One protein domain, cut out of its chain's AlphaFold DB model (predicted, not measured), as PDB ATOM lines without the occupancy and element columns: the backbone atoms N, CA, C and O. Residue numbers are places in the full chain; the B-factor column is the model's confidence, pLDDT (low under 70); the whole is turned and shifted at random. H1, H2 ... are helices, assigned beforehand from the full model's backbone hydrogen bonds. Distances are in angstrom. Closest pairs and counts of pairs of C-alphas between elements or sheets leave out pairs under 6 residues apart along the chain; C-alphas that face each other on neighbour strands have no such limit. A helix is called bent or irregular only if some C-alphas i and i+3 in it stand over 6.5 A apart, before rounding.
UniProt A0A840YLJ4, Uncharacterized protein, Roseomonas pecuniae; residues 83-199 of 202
ATOM      1  N   SER A  83      12.900 -21.092   7.548       87.44
ATOM      2  CA  SER A  83      13.679 -20.751   8.748       87.44
ATOM      3  C   SER A  83      12.779 -20.613   9.979       87.44
ATOM      4  O   SER A  83      12.953 -21.339  10.959       87.44
ATOM      5  N   ILE A  84      11.745 -19.776   9.880       87.81
ATOM      6  CA  ILE A  84      10.754 -19.554  10.936       87.81
ATOM      7  C   ILE A  84       9.957 -20.828  11.213       87.81
ATOM      8  O   ILE A  84       9.724 -21.167  12.367       87.81
ATOM      9  N   ARG A  85       9.583 -21.603  10.188       89.62
ATOM     10  CA  ARG A  85       8.908 -22.894  10.411       89.62
ATOM     11  C   ARG A  85       9.783 -23.869  11.194       89.62
ATOM     12  O   ARG A  85       9.256 -24.577  12.044       89.62
ATOM     13  N   ARG A  86      11.091 -23.941  10.924       89.94
ATOM     14  CA  ARG A  86      12.009 -24.789  11.708       89.94
ATOM     15  C   ARG A  86      12.095 -24.310  13.150       89.94
ATOM     16  O   ARG A  86      11.991 -25.130  14.050       89.94
ATOM     17  N   PHE A  87      12.215 -22.999  13.340       89.75
ATOM     18  CA  PHE A  87      12.219 -22.363  14.650       89.75
ATOM     19  C   PHE A  87      10.947 -22.666  15.452       89.75
ATOM     20  O   PHE A  87      11.027 -23.193  16.556       89.75
ATOM     21  N   LEU A  88       9.768 -22.419  14.880       89.12
ATOM     22  CA  LEU A  88       8.490 -22.671  15.543       89.12
ATOM     23  C   LEU A  88       8.272 -24.158  15.849       89.12
ATOM     24  O   LEU A  88       7.553 -24.480  16.784       89.12
ATOM     25  N   ASN A  89       8.890 -25.072  15.097       90.06
ATOM     26  CA  ASN A  89       8.824 -26.512  15.356       90.06
ATOM     27  C   ASN A  89       9.920 -27.025  16.307       90.06
ATOM     28  O   ASN A  89      10.026 -28.240  16.487       90.06
ATOM     29  N   ASP A  90      10.715 -26.148  16.926       89.44
ATOM     30  CA  ASP A  90      11.723 -26.555  17.905       89.44
ATOM     31  C   ASP A  90      11.044 -27.268  19.100       89.44
ATOM     32  O   ASP A  90      10.087 -26.739  19.679       89.44
ATOM     33  N   PRO A  91      11.487 -28.484  19.476       89.19
ATOM     34  CA  PRO A  91      10.914 -29.236  20.591       89.19
ATOM     35  C   PRO A  91      11.109 -28.571  21.961       89.19
ATOM     36  O   PRO A  91      10.439 -28.969  22.910       89.19
ATOM     37  N   ARG A  92      12.016 -27.595  22.083       88.88
ATOM     38  CA  ARG A  92      12.242 -26.834  23.320       88.88
ATOM     39  C   ARG A  92      11.119 -25.845  23.612       88.88
ATOM     40  O   ARG A  92      10.913 -25.496  24.769       88.88
ATOM     41  N   ILE A  93      10.397 -25.406  22.581       89.25
ATOM     42  CA  ILE A  93       9.252 -24.515  22.738       89.25
ATOM     43  C   ILE A  93       8.082 -25.337  23.272       89.25
ATOM     44  O   ILE A  93       7.715 -26.370  22.700       89.25
ATOM     45  N   GLU A  94       7.470 -24.859  24.354       90.50
ATOM     46  CA  GLU A  94       6.291 -25.497  24.928       90.50
ATOM     47  C   GLU A  94       5.199 -25.692  23.853       90.50
ATOM     48  O   GLU A  94       4.926 -24.767  23.079       90.50
ATOM     49  N   PRO A  95       4.532 -26.862  23.784       91.12
ATOM     50  CA  PRO A  95       3.538 -27.144  22.749       91.12
ATOM     51  C   PRO A  95       2.418 -26.102  22.637       91.12
ATOM     52  O   PRO A  95       1.985 -25.806  21.523       91.12
ATOM     53  N   ALA A  96       1.970 -25.541  23.766       89.38
ATOM     54  CA  ALA A  96       0.947 -24.498  23.800       89.38
ATOM     55  C   ALA A  96       1.454 -23.194  23.166       89.38
ATOM     56  O   ALA A  96       0.829 -22.668  22.245       89.38
ATOM     57  N   THR A  97       2.635 -22.732  23.583       90.56
ATOM     58  CA  THR A  97       3.303 -21.548  23.029       90.56
ATOM     59  C   THR A  97       3.575 -21.701  21.538       90.56
ATOM     60  O   THR A  97       3.306 -20.792  20.757       90.56
ATOM     61  N   ARG A  98       4.030 -22.878  21.102       91.00
ATOM     62  CA  ARG A  98       4.219 -23.186  19.680       91.00
ATOM     63  C   ARG A  98       2.919 -23.070  18.888       91.00
ATOM     64  O   ARG A  98       2.916 -22.466  17.818       91.00
ATOM     65  N   ALA A  99       1.827 -23.657  19.382       89.50
ATOM     66  CA  ALA A  99       0.532 -23.594  18.708       89.50
ATOM     67  C   ALA A  99       0.030 -22.146  18.593       89.50
ATOM     68  O   ALA A  99      -0.440 -21.745  17.529       89.50
ATOM     69  N   PHE A 100       0.203 -21.358  19.658       91.44
ATOM     70  CA  PHE A 100      -0.100 -19.931  19.662       91.44
ATOM     71  C   PHE A 100       0.727 -19.165  18.619       91.44
ATOM     72  O   PHE A 100       0.155 -18.514  17.746       91.44
ATOM     73  N   LEU A 101       2.059 -19.295  18.645       90.81
ATOM     74  CA  LEU A 101       2.951 -18.598  17.716       90.81
ATOM     75  C   LEU A 101       2.687 -18.984  16.257       90.81
ATOM     76  O   LEU A 101       2.728 -18.120  15.389       90.81
ATOM     77  N   LEU A 102       2.371 -20.253  15.974       90.69
ATOM     78  CA  LEU A 102       1.962 -20.696  14.636       90.69
ATOM     79  C   LEU A 102       0.630 -20.078  14.204       90.69
ATOM     80  O   LEU A 102       0.501 -19.645  13.059       90.69
ATOM     81  N   GLY A 103      -0.353 -20.027  15.106       89.94
ATOM     82  CA  GLY A 103      -1.645 -19.401  14.839       89.94
ATOM     83  C   GLY A 103      -1.496 -17.915  14.527       89.94
ATOM     84  O   GLY A 103      -2.018 -17.436  13.526       89.94
ATOM     85  N   ILE A 104      -0.713 -17.209  15.339       91.25
ATOM     86  CA  ILE A 104      -0.402 -15.794  15.156       91.25
ATOM     87  C   ILE A 104       0.399 -15.531  13.878       91.25
ATOM     88  O   ILE A 104       0.048 -14.628  13.124       91.25
ATOM     89  N   ALA A 105       1.428 -16.333  13.598       88.69
ATOM     90  CA  ALA A 105       2.236 -16.213  12.384       88.69
ATOM     91  C   ALA A 105       1.402 -16.385  11.102       88.69
ATOM     92  O   ALA A 105       1.744 -15.830  10.058       88.69
ATOM     93  N   GLY A 106       0.305 -17.147  11.177       87.50
ATOM     94  CA  GLY A 106      -0.649 -17.310  10.084       87.50
ATOM     95  C   GLY A 106      -1.629 -16.142   9.911       87.50
ATOM     96  O   GLY A 106      -2.153 -15.979   8.809       87.50
ATOM     97  N   LYS A 107      -1.875 -15.334  10.952       89.31
ATOM     98  CA  LYS A 107      -2.781 -14.172  10.900       89.31
ATOM     99  C   LYS A 107      -2.121 -12.988  10.187       89.31
ATOM    100  O   LYS A 107      -0.916 -12.756  10.310       89.31
ATOM    101  N   ARG A 108      -2.916 -12.181   9.479       86.88
ATOM    102  CA  ARG A 108      -2.463 -10.872   8.984       86.88
ATOM    103  C   ARG A 108      -2.423  -9.888  10.150       86.88
ATOM    104  O   ARG A 108      -3.227  -9.990  11.068       86.88
ATOM    105  N   GLN A 109      -1.505  -8.925  10.112       83.94
ATOM    106  CA  GLN A 109      -1.343  -7.958  11.206       83.94
ATOM    107  C   GLN A 109      -2.584  -7.073  11.414       83.94
ATOM    108  O   GLN A 109      -2.874  -6.667  12.532       83.94
ATOM    109  N   GLU A 110      -3.339  -6.799  10.350       86.75
ATOM    110  CA  GLU A 110      -4.614  -6.070  10.424       86.75
ATOM    111  C   GLU A 110      -5.687  -6.805  11.239       86.75
ATOM    112  O   GLU A 110      -6.534  -6.154  11.847       86.75
ATOM    113  N   ASP A 111      -5.592  -8.134  11.323       91.06
ATOM    114  CA  ASP A 111      -6.496  -8.988  12.094       91.06
ATOM    115  C   ASP A 111      -6.012  -9.196  13.538       91.06
ATOM    116  O   ASP A 111      -6.629  -9.941  14.303       91.06
ATOM    117  N   TRP A 112      -4.878  -8.600  13.921       91.81
ATOM    118  CA  TRP A 112      -4.366  -8.744  15.278       91.81
ATOM    119  C   TRP A 112      -5.233  -7.973  16.251       91.81
ATOM    120  O   TRP A 112      -5.476  -6.776  16.095       91.81
ATOM    121  N   THR A 113      -5.625  -8.662  17.309       94.44
ATOM    122  CA  THR A 113      -6.305  -8.062  18.448       94.44
ATOM    123  C   THR A 113      -5.297  -7.523  19.460       94.44
ATOM    124  O   THR A 113      -4.111  -7.867  19.455       94.44
ATOM    125  N   VAL A 114      -5.765  -6.688  20.384       91.38
ATOM    126  CA  VAL A 114      -4.951  -6.242  21.524       91.38
ATOM    127  C   VAL A 114      -4.494  -7.428  22.365       91.38
ATOM    128  O   VAL A 114      -3.370  -7.419  22.868       91.38
ATOM    129  N   ARG A 115      -5.341  -8.456  22.494       94.56
ATOM    130  CA  ARG A 115      -4.988  -9.688  23.197       94.56
ATOM    131  C   ARG A 115      -3.816 -10.395  22.528       94.56
ATOM    132  O   ARG A 115      -2.857 -10.730  23.218       94.56
ATOM    133  N   ASP A 116      -3.877 -10.567  21.208       93.00
ATOM    134  CA  ASP A 116      -2.809 -11.203  20.431       93.00
ATOM    135  C   ASP A 116      -1.470 -10.485  20.673       93.00
ATOM    136  O   ASP A 116      -0.467 -11.122  20.992       93.00
ATOM    137  N   LEU A 117      -1.462  -9.146  20.610       89.38
ATOM    138  CA  LEU A 117      -0.261  -8.348  20.870       89.38
ATOM    139  C   LEU A 117       0.259  -8.515  22.306       89.38
ATOM    140  O   LEU A 117       1.467  -8.639  22.503       89.38
ATOM    141  N   GLN A 118      -0.623  -8.530  23.309       90.06
ATOM    142  CA  GLN A 118      -0.241  -8.743  24.712       90.06
ATOM    143  C   GLN A 118       0.372 -10.128  24.934       90.06
ATOM    144  O   GLN A 118       1.375 -10.249  25.634       90.06
ATOM    145  N   GLU A 119      -0.204 -11.168  24.329       91.50
ATOM    146  CA  GLU A 119       0.303 -12.537  24.440       91.50
ATOM    147  C   GLU A 119       1.643 -12.700  23.724       91.50
ATOM    148  O   GLU A 119       2.581 -13.238  24.313       91.50
ATOM    149  N   VAL A 120       1.785 -12.162  22.507       89.44
ATOM    150  CA  VAL A 120       3.084 -12.091  21.819       89.44
ATOM    151  C   VAL A 120       4.098 -11.364  22.700       89.44
ATOM    152  O   VAL A 120       5.208 -11.856  22.889       89.44
ATOM    153  N   SER A 121       3.702 -10.250  23.318       86.56
ATOM    154  CA  SER A 121       4.600  -9.469  24.170       86.56
ATOM    155  C   SER A 121       5.049 -10.201  25.432       86.56
ATOM    156  O   SER A 121       6.154  -9.972  25.911       86.56
ATOM    157  N   ALA A 122       4.220 -11.105  25.953       88.19
ATOM    158  CA  ALA A 122       4.564 -11.941  27.098       88.19
ATOM    159  C   ALA A 122       5.432 -13.148  26.707       88.19
ATOM    160  O   ALA A 122       6.335 -13.530  27.446       88.19
ATOM    161  N   VAL A 123       5.161 -13.754  25.549       87.75
ATOM    162  CA  VAL A 123       5.836 -14.974  25.090       87.75
ATOM    163  C   VAL A 123       7.238 -14.682  24.580       87.75
ATOM    164  O   VAL A 123       8.173 -15.426  24.866       87.75
ATOM    165  N   VAL A 124       7.389 -13.628  23.785       82.06
ATOM    166  CA  VAL A 124       8.609 -13.420  23.012       82.06
ATOM    167  C   VAL A 124       9.857 -13.200  23.884       82.06
ATOM    168  O   VAL A 124      10.873 -13.824  23.575       82.06
ATOM    169  N   PRO A 125       9.817 -12.444  25.000       79.31
ATOM    170  CA  PRO A 125      10.954 -12.372  25.917       79.31
ATOM    171  C   PRO A 125      11.399 -13.753  26.422       79.31
ATOM    172  O   PRO A 125      12.593 -14.042  26.424       79.31
ATOM    173  N   ALA A 126      10.464 -14.660  26.725       82.50
ATOM    174  CA  ALA A 126      10.800 -16.031  27.126       82.50
ATOM    175  C   ALA A 126      11.473 -16.836  25.993       82.50
ATOM    176  O   ALA A 126      12.289 -17.719  26.258       82.50
ATOM    177  N   LEU A 127      11.201 -16.511  24.721       81.19
ATOM    178  CA  LEU A 127      11.924 -17.094  23.582       81.19
ATOM    179  C   LEU A 127      13.391 -16.645  23.554       81.19
ATOM    180  O   LEU A 127      14.263 -17.430  23.188       81.19
ATOM    181  N   THR A 128      13.700 -15.418  23.980       78.81
ATOM    182  CA  THR A 128      15.093 -14.943  24.029       78.81
ATOM    183  C   THR A 128      15.937 -15.706  25.058       78.81
ATOM    184  O   THR A 128      17.123 -15.945  24.829       78.81
ATOM    185  N   GLU A 129      15.324 -16.182  26.145       84.06
ATOM    186  CA  GLU A 129      16.006 -16.936  27.208       84.06
ATOM    187  C   GLU A 129      16.360 -18.379  26.798       84.06
ATOM    188  O   GLU A 129      17.310 -18.978  27.312       84.06
ATOM    189  N   MET A 130      15.668 -18.939  25.801       81.94
ATOM    190  CA  MET A 130      15.875 -20.317  25.328       81.94
ATOM    191  C   MET A 130      17.138 -20.516  24.465       81.94
ATOM    192  O   MET A 130      17.292 -21.557  23.821       81.94
ATOM    193  N   HIS A 131      18.067 -19.549  24.466       78.62
ATOM    194  CA  HIS A 131      19.313 -19.568  23.684       78.62
ATOM    195  C   HIS A 131      19.078 -19.766  22.176       78.62
ATOM    196  O   HIS A 131      19.891 -20.371  21.471       78.62
ATOM    197  N   ILE A 132      17.953 -19.265  21.668       83.00
ATOM    198  CA  ILE A 132      17.693 -19.222  20.231       83.00
ATOM    199  C   ILE A 132      18.615 -18.167  19.619       83.00
ATOM    200  O   ILE A 132      18.824 -17.095  20.186       83.00
ATOM    201  N   GLY A 133      19.195 -18.476  18.458       83.62
ATOM    202  CA  GLY A 133      20.083 -17.547  17.767       83.62
ATOM    203  C   GLY A 133      19.380 -16.219  17.486       83.62
ATOM    204  O   GLY A 133      18.284 -16.196  16.924       83.62
ATOM    205  N   THR A 134      20.033 -15.107  17.822       84.50
ATOM    206  CA  THR A 134      19.498 -13.749  17.629       84.50
ATOM    207  C   THR A 134      19.092 -13.470  16.182       84.50
ATOM    208  O   THR A 134      18.111 -12.769  15.955       84.50
ATOM    209  N   ALA A 135      19.782 -14.065  15.202       87.31
ATOM    210  CA  ALA A 135      19.433 -13.963  13.784       87.31
ATOM    211  C   ALA A 135      18.037 -14.533  13.468       87.31
ATOM    212  O   ALA A 135      17.272 -13.914  12.738       87.31
ATOM    213  N   VAL A 136      17.684 -15.678  14.061       88.12
ATOM    214  CA  VAL A 136      16.377 -16.328  13.865       88.12
ATOM    215  C   VAL A 136      15.270 -15.531  14.549       88.12
ATOM    216  O   VAL A 136      14.189 -15.372  13.991       88.12
ATOM    217  N   LEU A 137      15.546 -15.000  15.743       86.25
ATOM    218  CA  LEU A 137      14.610 -14.116  16.437       86.25
ATOM    219  C   LEU A 137      14.390 -12.818  15.655       86.25
ATOM    220  O   LEU A 137      13.250 -12.414  15.486       86.25
ATOM    221  N   SER A 138      15.446 -12.212  15.114       87.69
ATOM    222  CA  SER A 138      15.330 -10.999  14.292       87.69
ATOM    223  C   SER A 138      14.471 -11.253  13.051       87.69
ATOM    224  O   SER A 138      13.546 -10.498  12.780       87.69
ATOM    225  N   GLU A 139      14.699 -12.374  12.361       89.50
ATOM    226  CA  GLU A 139      13.877 -12.787  11.218       89.50
ATOM    227  C   GLU A 139      12.411 -13.030  11.620       89.50
ATOM    228  O   GLU A 139      11.489 -12.629  10.911       89.50
ATOM    229  N   PHE A 140      12.175 -13.655  12.778       88.94
ATOM    230  CA  PHE A 140      10.828 -13.840  13.314       88.94
ATOM    231  C   PHE A 140      10.135 -12.502  13.601       88.94
ATOM    232  O   PHE A 140       8.973 -12.329  13.236       88.94
ATOM    233  N   TYR A 141      10.841 -11.546  14.202       88.12
ATOM    234  CA  TYR A 141      10.324 -10.203  14.465       88.12
ATOM    235  C   TYR A 141       9.972  -9.470  13.173       88.12
ATOM    236  O   TYR A 141       8.857  -8.970  13.046       88.12
ATOM    237  N   GLU A 142      10.874  -9.471  12.191       87.94
ATOM    238  CA  GLU A 142      10.636  -8.860  10.881       87.94
ATOM    239  C   GLU A 142       9.426  -9.483  10.185       87.94
ATOM    240  O   GLU A 142       8.543  -8.773   9.698       87.94
ATOM    241  N   PHE A 143       9.328 -10.816  10.196       88.38
ATOM    242  CA  PHE A 143       8.171 -11.517   9.653       88.38
ATOM    243  C   PHE A 143       6.878 -11.078  10.341       88.38
ATOM    244  O   PHE A 143       5.873 -10.834   9.675       88.38
ATOM    245  N   MET A 144       6.904 -10.915  11.659       86.00
ATOM    246  CA  MET A 144       5.775 -10.466  12.470       86.00
ATOM    247  C   MET A 144       5.509  -8.952  12.380       86.00
ATOM    248  O   MET A 144       4.542  -8.470  12.969       86.00
ATOM    249  N   ASN A 145       6.325  -8.209  11.625       86.69
ATOM    250  CA  ASN A 145       6.333  -6.746  11.565       86.69
ATOM    251  C   ASN A 145       6.484  -6.082  12.955       86.69
ATOM    252  O   ASN A 145       5.874  -5.048  13.254       86.69
ATOM    253  N   LEU A 146       7.281  -6.723  13.810       86.00
ATOM    254  CA  LEU A 146       7.772  -6.215  15.089       86.00
ATOM    255  C   LEU A 146       9.148  -5.572  14.886       86.00
ATOM    256  O   LEU A 146       9.834  -5.863  13.908       86.00
ATOM    257  N   ASP A 147       9.562  -4.709  15.810       84.88
ATOM    258  CA  ASP A 147      10.876  -4.066  15.758       84.88
ATOM    259  C   ASP A 147      11.993  -5.034  16.206       84.88
ATOM    260  O   ASP A 147      12.085  -5.336  17.402       84.88
ATOM    261  N   PRO A 148      12.874  -5.507  15.299       82.06
ATOM    262  CA  PRO A 148      13.948  -6.430  15.660       82.06
ATOM    263  C   PRO A 148      15.009  -5.787  16.566       82.06
ATOM    264  O   PRO A 148      15.770  -6.507  17.212       82.06
ATOM    265  N   ALA A 149      15.072  -4.451  16.650       82.12
ATOM    266  CA  ALA A 149      15.985  -3.760  17.557       82.12
ATOM    267  C   ALA A 149      15.562  -3.892  19.032       82.12
ATOM    268  O   ALA A 149      16.393  -3.721  19.927       82.12
ATOM    269  N   SER A 150      14.296  -4.234  19.296       78.81
ATOM    270  CA  SER A 150      13.721  -4.333  20.637       78.81
ATOM    271  C   SER A 150      13.361  -5.779  21.001       78.81
ATOM    272  O   SER A 150      12.205  -6.138  21.226       78.81
ATOM    273  N   LEU A 151      14.382  -6.642  21.085       72.25
ATOM    274  CA  LEU A 151      14.208  -8.072  21.392       72.25
ATOM    275  C   LEU A 151      13.606  -8.353  22.784       72.25
ATOM    276  O   LEU A 151      13.023  -9.408  22.997       72.25
ATOM    277  N   PHE A 152      13.737  -7.431  23.737       72.62
ATOM    278  CA  PHE A 152      13.247  -7.624  25.114       72.62
ATOM    279  C   PHE A 152      11.941  -6.890  25.413       72.62
ATOM    280  O   PHE A 152      11.301  -7.158  26.425       72.62
ATOM    281  N   ASP A 153      11.545  -5.981  24.531       75.94
ATOM    282  CA  ASP A 153      10.288  -5.251  24.611       75.94
ATOM    283  C   ASP A 153       9.700  -5.243  23.199       75.94
ATOM    284  O   ASP A 153       9.998  -4.326  22.433       75.94
ATOM    285  N   PRO A 154       8.997  -6.315  22.788       69.81
ATOM    286  CA  PRO A 154       8.499  -6.467  21.430       69.81
ATOM    287  C   PRO A 154       7.514  -5.345  21.124       69.81
ATOM    288  O   PRO A 154       6.329  -5.380  21.441       69.81
ATOM    289  N   GLN A 155       8.052  -4.325  20.482       77.75
ATOM    290  CA  GLN A 155       7.295  -3.215  19.974       77.75
ATOM    291  C   GLN A 155       6.858  -3.556  18.556       77.75
ATOM    292  O   GLN A 155       7.542  -4.270  17.817       77.75
ATOM    293  N   LEU A 156       5.700  -3.035  18.162       76.19
ATOM    294  CA  LEU A 156       5.345  -2.993  16.749       76.19
ATOM    295  C   LEU A 156       6.482  -2.251  16.000       76.19
ATOM    296  O   LEU A 156       7.214  -1.478  16.611       76.19
ATOM    297  N   GLY A 157       6.723  -2.527  14.716       71.81
ATOM    298  CA  GLY A 157       7.860  -1.931  13.991       71.81
ATOM    299  C   GLY A 157       7.889  -0.393  14.040       71.81
ATOM    300  O   GLY A 157       6.876   0.228  14.341       71.81
ATOM    301  N   SER A 158       9.020   0.235  13.699       63.53
ATOM    302  CA  SER A 158       9.310   1.689  13.805       63.53
ATOM    303  C   SER A 158       8.191   2.665  13.392       63.53
ATOM    304  O   SER A 158       8.112   3.779  13.911       63.53
ATOM    305  N   ASN A 159       7.279   2.251  12.515       61.50
ATOM    306  CA  ASN A 159       6.107   3.031  12.126       61.50
ATOM    307  C   ASN A 159       5.045   3.155  13.232       61.50
ATOM    308  O   ASN A 159       4.253   4.087  13.192       61.50
ATOM    309  N   TRP A 160       5.018   2.270  14.231       66.38
ATOM    310  CA  TRP A 160       3.974   2.256  15.253       66.38
ATOM    311  C   TRP A 160       4.060   3.442  16.200       66.38
ATOM    312  O   TRP A 160       3.029   4.001  16.530       66.38
ATOM    313  N   GLN A 161       5.250   3.869  16.640       58.56
ATOM    314  CA  GLN A 161       5.345   5.046  17.511       58.56
ATOM    315  C   GLN A 161       4.926   6.305  16.746       58.56
ATOM    316  O   GLN A 161       4.345   7.215  17.330       58.56
ATOM    317  N   ALA A 162       5.189   6.336  15.434       59.03
ATOM    318  CA  ALA A 162       4.801   7.433  14.558       59.03
ATOM    319  C   ALA A 162       3.290   7.458  14.267       59.03
ATOM    320  O   ALA A 162       2.725   8.541  14.134       59.03
ATOM    321  N   THR A 163       2.626   6.297  14.192       59.41
ATOM    322  CA  THR A 163       1.184   6.203  13.901       59.41
ATOM    323  C   THR A 163       0.310   6.056  15.145       59.41
ATOM    324  O   THR A 163      -0.861   6.415  15.103       59.41
ATOM    325  N   SER A 164       0.847   5.587  16.273       60.09
ATOM    326  CA  SER A 164       0.078   5.258  17.479       60.09
ATOM    327  C   SER A 164      -0.326   6.503  18.258       60.09
ATOM    328  O   SER A 164       0.225   6.881  19.293       60.09
ATOM    329  N   THR A 165      -1.392   7.117  17.768       67.62
ATOM    330  CA  THR A 165      -2.109   8.206  18.428       67.62
ATOM    331  C   THR A 165      -2.782   7.771  19.734       67.62
ATOM    332  O   THR A 165      -3.080   8.620  20.577       67.62
ATOM    333  N   ALA A 166      -2.974   6.462  19.942       65.31
ATOM    334  CA  ALA A 166      -3.627   5.900  21.119       65.31
ATOM    335  C   ALA A 166      -2.893   6.172  22.438       65.31
ATOM    336  O   ALA A 166      -3.554   6.300  23.470       65.31
ATOM    337  N   PHE A 167      -1.560   6.249  22.450       65.56
ATOM    338  CA  PHE A 167      -0.798   6.418  23.696       65.56
ATOM    339  C   PHE A 167      -0.350   7.858  23.962       65.56
ATOM    340  O   PHE A 167       0.096   8.139  25.074       65.56
ATOM    341  N   ASP A 168      -0.556   8.783  23.018       70.12
ATOM    342  CA  ASP A 168      -0.269  10.203  23.230       70.12
ATOM    343  C   ASP A 168      -1.270  10.810  24.243       70.12
ATOM    344  O   ASP A 168      -2.482  10.836  23.986       70.12
ATOM    345  N   PRO A 169      -0.814  11.336  25.401       68.19
ATOM    346  CA  PRO A 169      -1.690  11.997  26.367       68.19
ATOM    347  C   PRO A 169      -2.414  13.224  25.788       68.19
ATOM    348  O   PRO A 169      -3.485  13.585  26.278       68.19
ATOM    349  N   ARG A 170      -1.887  13.858  24.732       69.44
ATOM    350  CA  ARG A 170      -2.524  14.997  24.051       69.44
ATOM    351  C   ARG A 170      -3.764  14.577  23.262       69.44
ATOM    352  O   ARG A 170      -4.722  15.350  23.185       69.44
ATOM    353  N   ASN A 171      -3.799  13.333  22.782       68.25
ATOM    354  CA  ASN A 171      -4.949  12.744  22.095       68.25
ATOM    355  C   ASN A 171      -6.043  12.223  23.030       68.25
ATOM    356  O   ASN A 171      -7.074  11.751  22.557       68.25
ATOM    357  N   ALA A 172      -5.912  12.397  24.350       66.44
ATOM    358  CA  ALA A 172      -6.999  12.118  25.294       66.44
ATOM    359  C   ALA A 172      -8.280  12.936  25.008       66.44
ATOM    360  O   ALA A 172      -9.357  12.588  25.486       66.44
ATOM    361  N   ARG A 173      -8.176  14.014  24.215       71.25
ATOM    362  CA  ARG A 173      -9.318  14.816  23.744       71.25
ATOM    363  C   ARG A 173     -10.093  14.155  22.601       71.25
ATOM    364  O   ARG A 173     -11.254  14.503  22.393       71.25
ATOM    365  N   ASN A 174      -9.493  13.203  21.886       83.69
ATOM    366  CA  ASN A 174     -10.184  12.437  20.861       83.69
ATOM    367  C   ASN A 174     -11.079  11.382  21.537       83.69
ATOM    368  O   ASN A 174     -10.606  10.376  22.078       83.69
ATOM    369  N   ARG A 175     -12.398  11.621  21.507       86.88
ATOM    370  CA  ARG A 175     -13.400  10.735  22.123       86.88
ATOM    371  C   ARG A 175     -13.336   9.313  21.568       86.88
ATOM    372  O   ARG A 175     -13.523   8.374  22.337       86.88
ATOM    373  N   ARG A 176     -13.046   9.141  20.273       88.19
ATOM    374  CA  ARG A 176     -12.941   7.819  19.638       88.19
ATOM    375  C   ARG A 176     -11.773   7.032  20.223       88.19
ATOM    376  O   ARG A 176     -11.985   5.927  20.714       88.19
ATOM    377  N   CYS A 177     -10.577   7.621  20.257       86.94
ATOM    378  CA  CYS A 177      -9.410   6.994  20.884       86.94
ATOM    379  C   CYS A 177      -9.670   6.641  22.355       86.94
ATOM    380  O   CYS A 177      -9.314   5.552  22.802       86.94
ATOM    381  N   ALA A 178     -10.319   7.528  23.113       86.50
ATOM    382  CA  ALA A 178     -10.652   7.259  24.511       86.50
ATOM    383  C   ALA A 178     -11.585   6.042  24.666       86.50
ATOM    384  O   ALA A 178     -11.324   5.184  25.510       86.50
ATOM    385  N   LEU A 179     -12.626   5.931  23.832       89.88
ATOM    386  CA  LEU A 179     -13.555   4.796  23.844       89.88
ATOM    387  C   LEU A 179     -12.860   3.482  23.480       89.88
ATOM    388  O   LEU A 179     -12.989   2.511  24.223       89.88
ATOM    389  N   ILE A 180     -12.071   3.467  22.402       90.62
ATOM    390  CA  ILE A 180     -11.335   2.269  21.970       90.62
ATOM    391  C   ILE A 180     -10.346   1.828  23.060       90.62
ATOM    392  O   ILE A 180     -10.249   0.641  23.354       90.62
ATOM    393  N   ARG A 181      -9.669   2.761  23.746       88.56
ATOM    394  CA  ARG A 181      -8.784   2.429  24.880       88.56
ATOM    395  C   ARG A 181      -9.532   1.814  26.059       88.56
ATOM    396  O   ARG A 181      -9.015   0.891  26.684       88.56
ATOM    397  N   VAL A 182     -10.717   2.325  26.397       90.88
ATOM    398  CA  VAL A 182     -11.555   1.738  27.457       90.88
ATOM    399  C   VAL A 182     -12.002   0.337  27.052       90.88
ATOM    400  O   VAL A 182     -11.865  -0.595  27.844       90.88
ATOM    401  N   GLN A 183     -12.453   0.170  25.809       92.94
ATOM    402  CA  GLN A 183     -12.867  -1.119  25.274       92.94
ATOM    403  C   GLN A 183     -11.715  -2.125  25.258       92.94
ATOM    404  O   GLN A 183     -11.899  -3.237  25.730       92.94
ATOM    405  N   ALA A 184     -10.512  -1.729  24.837       91.88
ATOM    406  CA  ALA A 184      -9.330  -2.593  24.817       91.88
ATOM    407  C   ALA A 184      -8.956  -3.124  26.210       91.88
ATOM    408  O   ALA A 184      -8.445  -4.232  26.338       91.88
ATOM    409  N   ARG A 185      -9.222  -2.349  27.271       90.94
ATOM    410  CA  ARG A 185      -9.010  -2.792  28.660       90.94
ATOM    411  C   ARG A 185     -10.088  -3.758  29.142       90.94
ATOM    412  O   ARG A 185      -9.798  -4.622  29.960       90.94
ATOM    413  N   GLN A 186     -11.327  -3.571  28.693       95.56
ATOM    414  CA  GLN A 186     -12.469  -4.386  29.116       95.56
ATOM    415  C   GLN A 186     -12.580  -5.691  28.322       95.56
ATOM    416  O   GLN A 186     -12.925  -6.724  28.888       95.56
ATOM    417  N   ASN A 187     -12.307  -5.635  27.020       96.38
ATOM    418  CA  ASN A 187     -12.391  -6.741  26.082       96.38
ATOM    419  C   ASN A 187     -11.280  -6.610  25.016       96.38
ATOM    420  O   ASN A 187     -11.513  -6.028  23.951       96.38
ATOM    421  N   PRO A 188     -10.066  -7.116  25.302       93.81
ATOM    422  CA  PRO A 188      -8.925  -7.006  24.395       93.81
ATOM    423  C   PRO A 188      -9.077  -7.850  23.119       93.81
ATOM    424  O   PRO A 188      -8.406  -7.560  22.132       93.81
ATOM    425  N   ASP A 189      -9.967  -8.847  23.113       96.25
ATOM    426  CA  ASP A 189     -10.232  -9.714  21.956       96.25
ATOM    427  C   ASP A 189     -11.088  -9.021  20.886       96.25
ATOM    428  O   ASP A 189     -11.077  -9.404  19.720       96.25
ATOM    429  N   ALA A 190     -11.854  -8.000  21.276       93.88
ATOM    430  CA  ALA A 190     -12.767  -7.290  20.379       93.88
ATOM    431  C   ALA A 190     -12.144  -6.053  19.716       93.88
ATOM    432  O   ALA A 190     -12.802  -5.418  18.894       93.88
ATOM    433  N   VAL A 191     -10.929  -5.665  20.106       93.88
ATOM    434  CA  VAL A 191     -10.267  -4.459  19.600       93.88
ATOM    435  C   VAL A 191      -9.078  -4.857  18.751       93.88
ATOM    436  O   VAL A 191      -8.169  -5.530  19.237       93.88
ATOM    437  N   LEU A 192      -9.069  -4.400  17.501       93.25
ATOM    438  CA  LEU A 192      -7.937  -4.586  16.608       93.25
ATOM    439  C   LEU A 192      -6.807  -3.623  16.975       93.25
ATOM    440  O   LEU A 192      -7.031  -2.461  17.325       93.25
ATOM    441  N   VAL A 193      -5.567  -4.086  16.841       89.94
ATOM    442  CA  VAL A 193      -4.370  -3.248  16.979       89.94
ATOM    443  C   VAL A 193      -4.436  -2.092  15.985       89.94
ATOM    444  O   VAL A 193      -4.171  -0.951  16.351       89.94
ATOM    445  N   ASN A 194      -4.870  -2.363  14.753       88.81
ATOM    446  CA  ASN A 194      -5.001  -1.347  13.714       88.81
ATOM    447  C   ASN A 194      -5.989  -0.226  14.095       88.81
ATOM    448  O   ASN A 194      -5.722   0.944  13.828       88.81
ATOM    449  N   ASP A 195      -7.087  -0.551  14.781       89.50
ATOM    450  CA  ASP A 195      -8.053   0.450  15.253       89.50
ATOM    451  C   ASP A 195      -7.462   1.357  16.335       89.50
ATOM    452  O   ASP A 195      -7.778   2.546  16.385       89.50
ATOM    453  N   LEU A 196      -6.595   0.814  17.197       86.19
ATOM    454  CA  LEU A 196      -5.851   1.612  18.172       86.19
ATOM    455  C   LEU A 196      -4.824   2.516  17.497       86.19
ATOM    456  O   LEU A 196      -4.701   3.674  17.886       86.19
ATOM    457  N   LEU A 197      -4.097   2.011  16.500       84.25
ATOM    458  CA  LEU A 197      -3.106   2.811  15.781       84.25
ATOM    459  C   LEU A 197      -3.786   3.985  15.056       84.25
ATOM    460  O   LEU A 197      -3.377   5.130  15.226       84.25
ATOM    461  N   ASN A 198      -4.899   3.730  14.364       85.88
ATOM    462  CA  ASN A 198      -5.549   4.714  13.491       85.88
ATOM    463  C   ASN A 198      -6.710   5.480  14.153       85.88
ATOM    464  O   ASN A 198      -7.499   6.140  13.473       85.88
ATOM    465  N   CYS A 199      -6.866   5.422  15.480       84.81
ATOM    466  CA  CYS A 199      -8.003   6.062  16.156       84.81
ATOM    467  C   CYS A 199      -8.010   7.603  16.027       84.81
ATOM    468  O   CYS A 199      -9.054   8.227  16.249       84.81
TER     469      CYS A 199
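This is residues 83 to 199 of the 202 residues of an uncharacterized protein of Roseomonas pecuniae (UniProt A0A840YLJ4). Look for two lobes end to end: a larger one in which H1, H2, H3 and H4 make a loose ring, and a smaller, sparser one in which H7 packs on H8 while H5 and H6 sit nearby. The first residue of H3, Val 114, comes near H7 and H8 where the lobes meet, and the long stretch of residues 144 to 158 leads from the first lobe to the second. The printed part has 117 residues with eight named helices, H1 to H8 in order, and no named strand; the class is all helix. It is compact by its radius of gyration of the C-alphas, 15.2 A, but elongated, spanning 48 by 26 by 22 A.

Find C-alpha 83 at (13.679, -20.751, 8.748); here H1 begins and runs to residue 88. H2 holds residues 95 to 106 and is 16.6 A long. H3, the longest helix, runs from C-alpha 114 at (-4.951, -6.242, 21.524) to residue 129, 24.2 A on. H4 follows at residues 134 to 143, 14.0 A long. Past the long link come H5 at residues 159 to 163, H6 at 169 to 173 and H7 at 175 to 186, 16.7 A long. H8, residues 193 to 197, ends at C-alpha 197, (-3.106, 2.811, 15.781). H3 and H6 are irregular, but only just: C-alphas 122 and 125 are 6.51 A apart, and C-alphas 170 and 173 are 6.8 A apart.

Start at H1, which touches H4 about perpendicular, at 86 degrees; their closest C-alphas, of Ile 84 and Phe 140, are 6.2 A apart. H1 and H2 form a helical hairpin and only just touch, with 3 pairs of C-alphas within 8 A, at a steep tilt of 41 degrees, opposite ways; the closest are Leu 88 and Arg 98, 6.0 A. H2 and H3 also only just touch, with 3 such pairs, closest at Thr 97 and Val 123, 7.3 A. H3 and H4 are close but not clearly touching, closest at the C-alphas of Thr 128 and Leu 137, 7.7 A. At its other end H3 is close to H8 but not clearly touching, the C-alphas of Val 114 and Val 193 being closest at 5.5 A. H7 touches H8 with residues 177 to 181 alone, closest at the C-alphas of Ile 180 and Leu 196, 6.7 A. H5 is near H8, and H6 is near H7, while H5 and H6 are apart. In H1, H2, H4, H5, H7 and H8 every O i to N i+4 pair is within hydrogen-bond range; in H3 it is 10 of 12, and in H6 0 of 1, with 1 of 2 O i to N i+3 pairs.

The C-alphas farthest apart, of Pro 91 and Arg 173, are 48.6 A from each other. The printed part has no cut, and H4 to H5 is the long link. Confidence is under 70 at residue 154, residues 158 to 167 and residues 169 to 172 of this model.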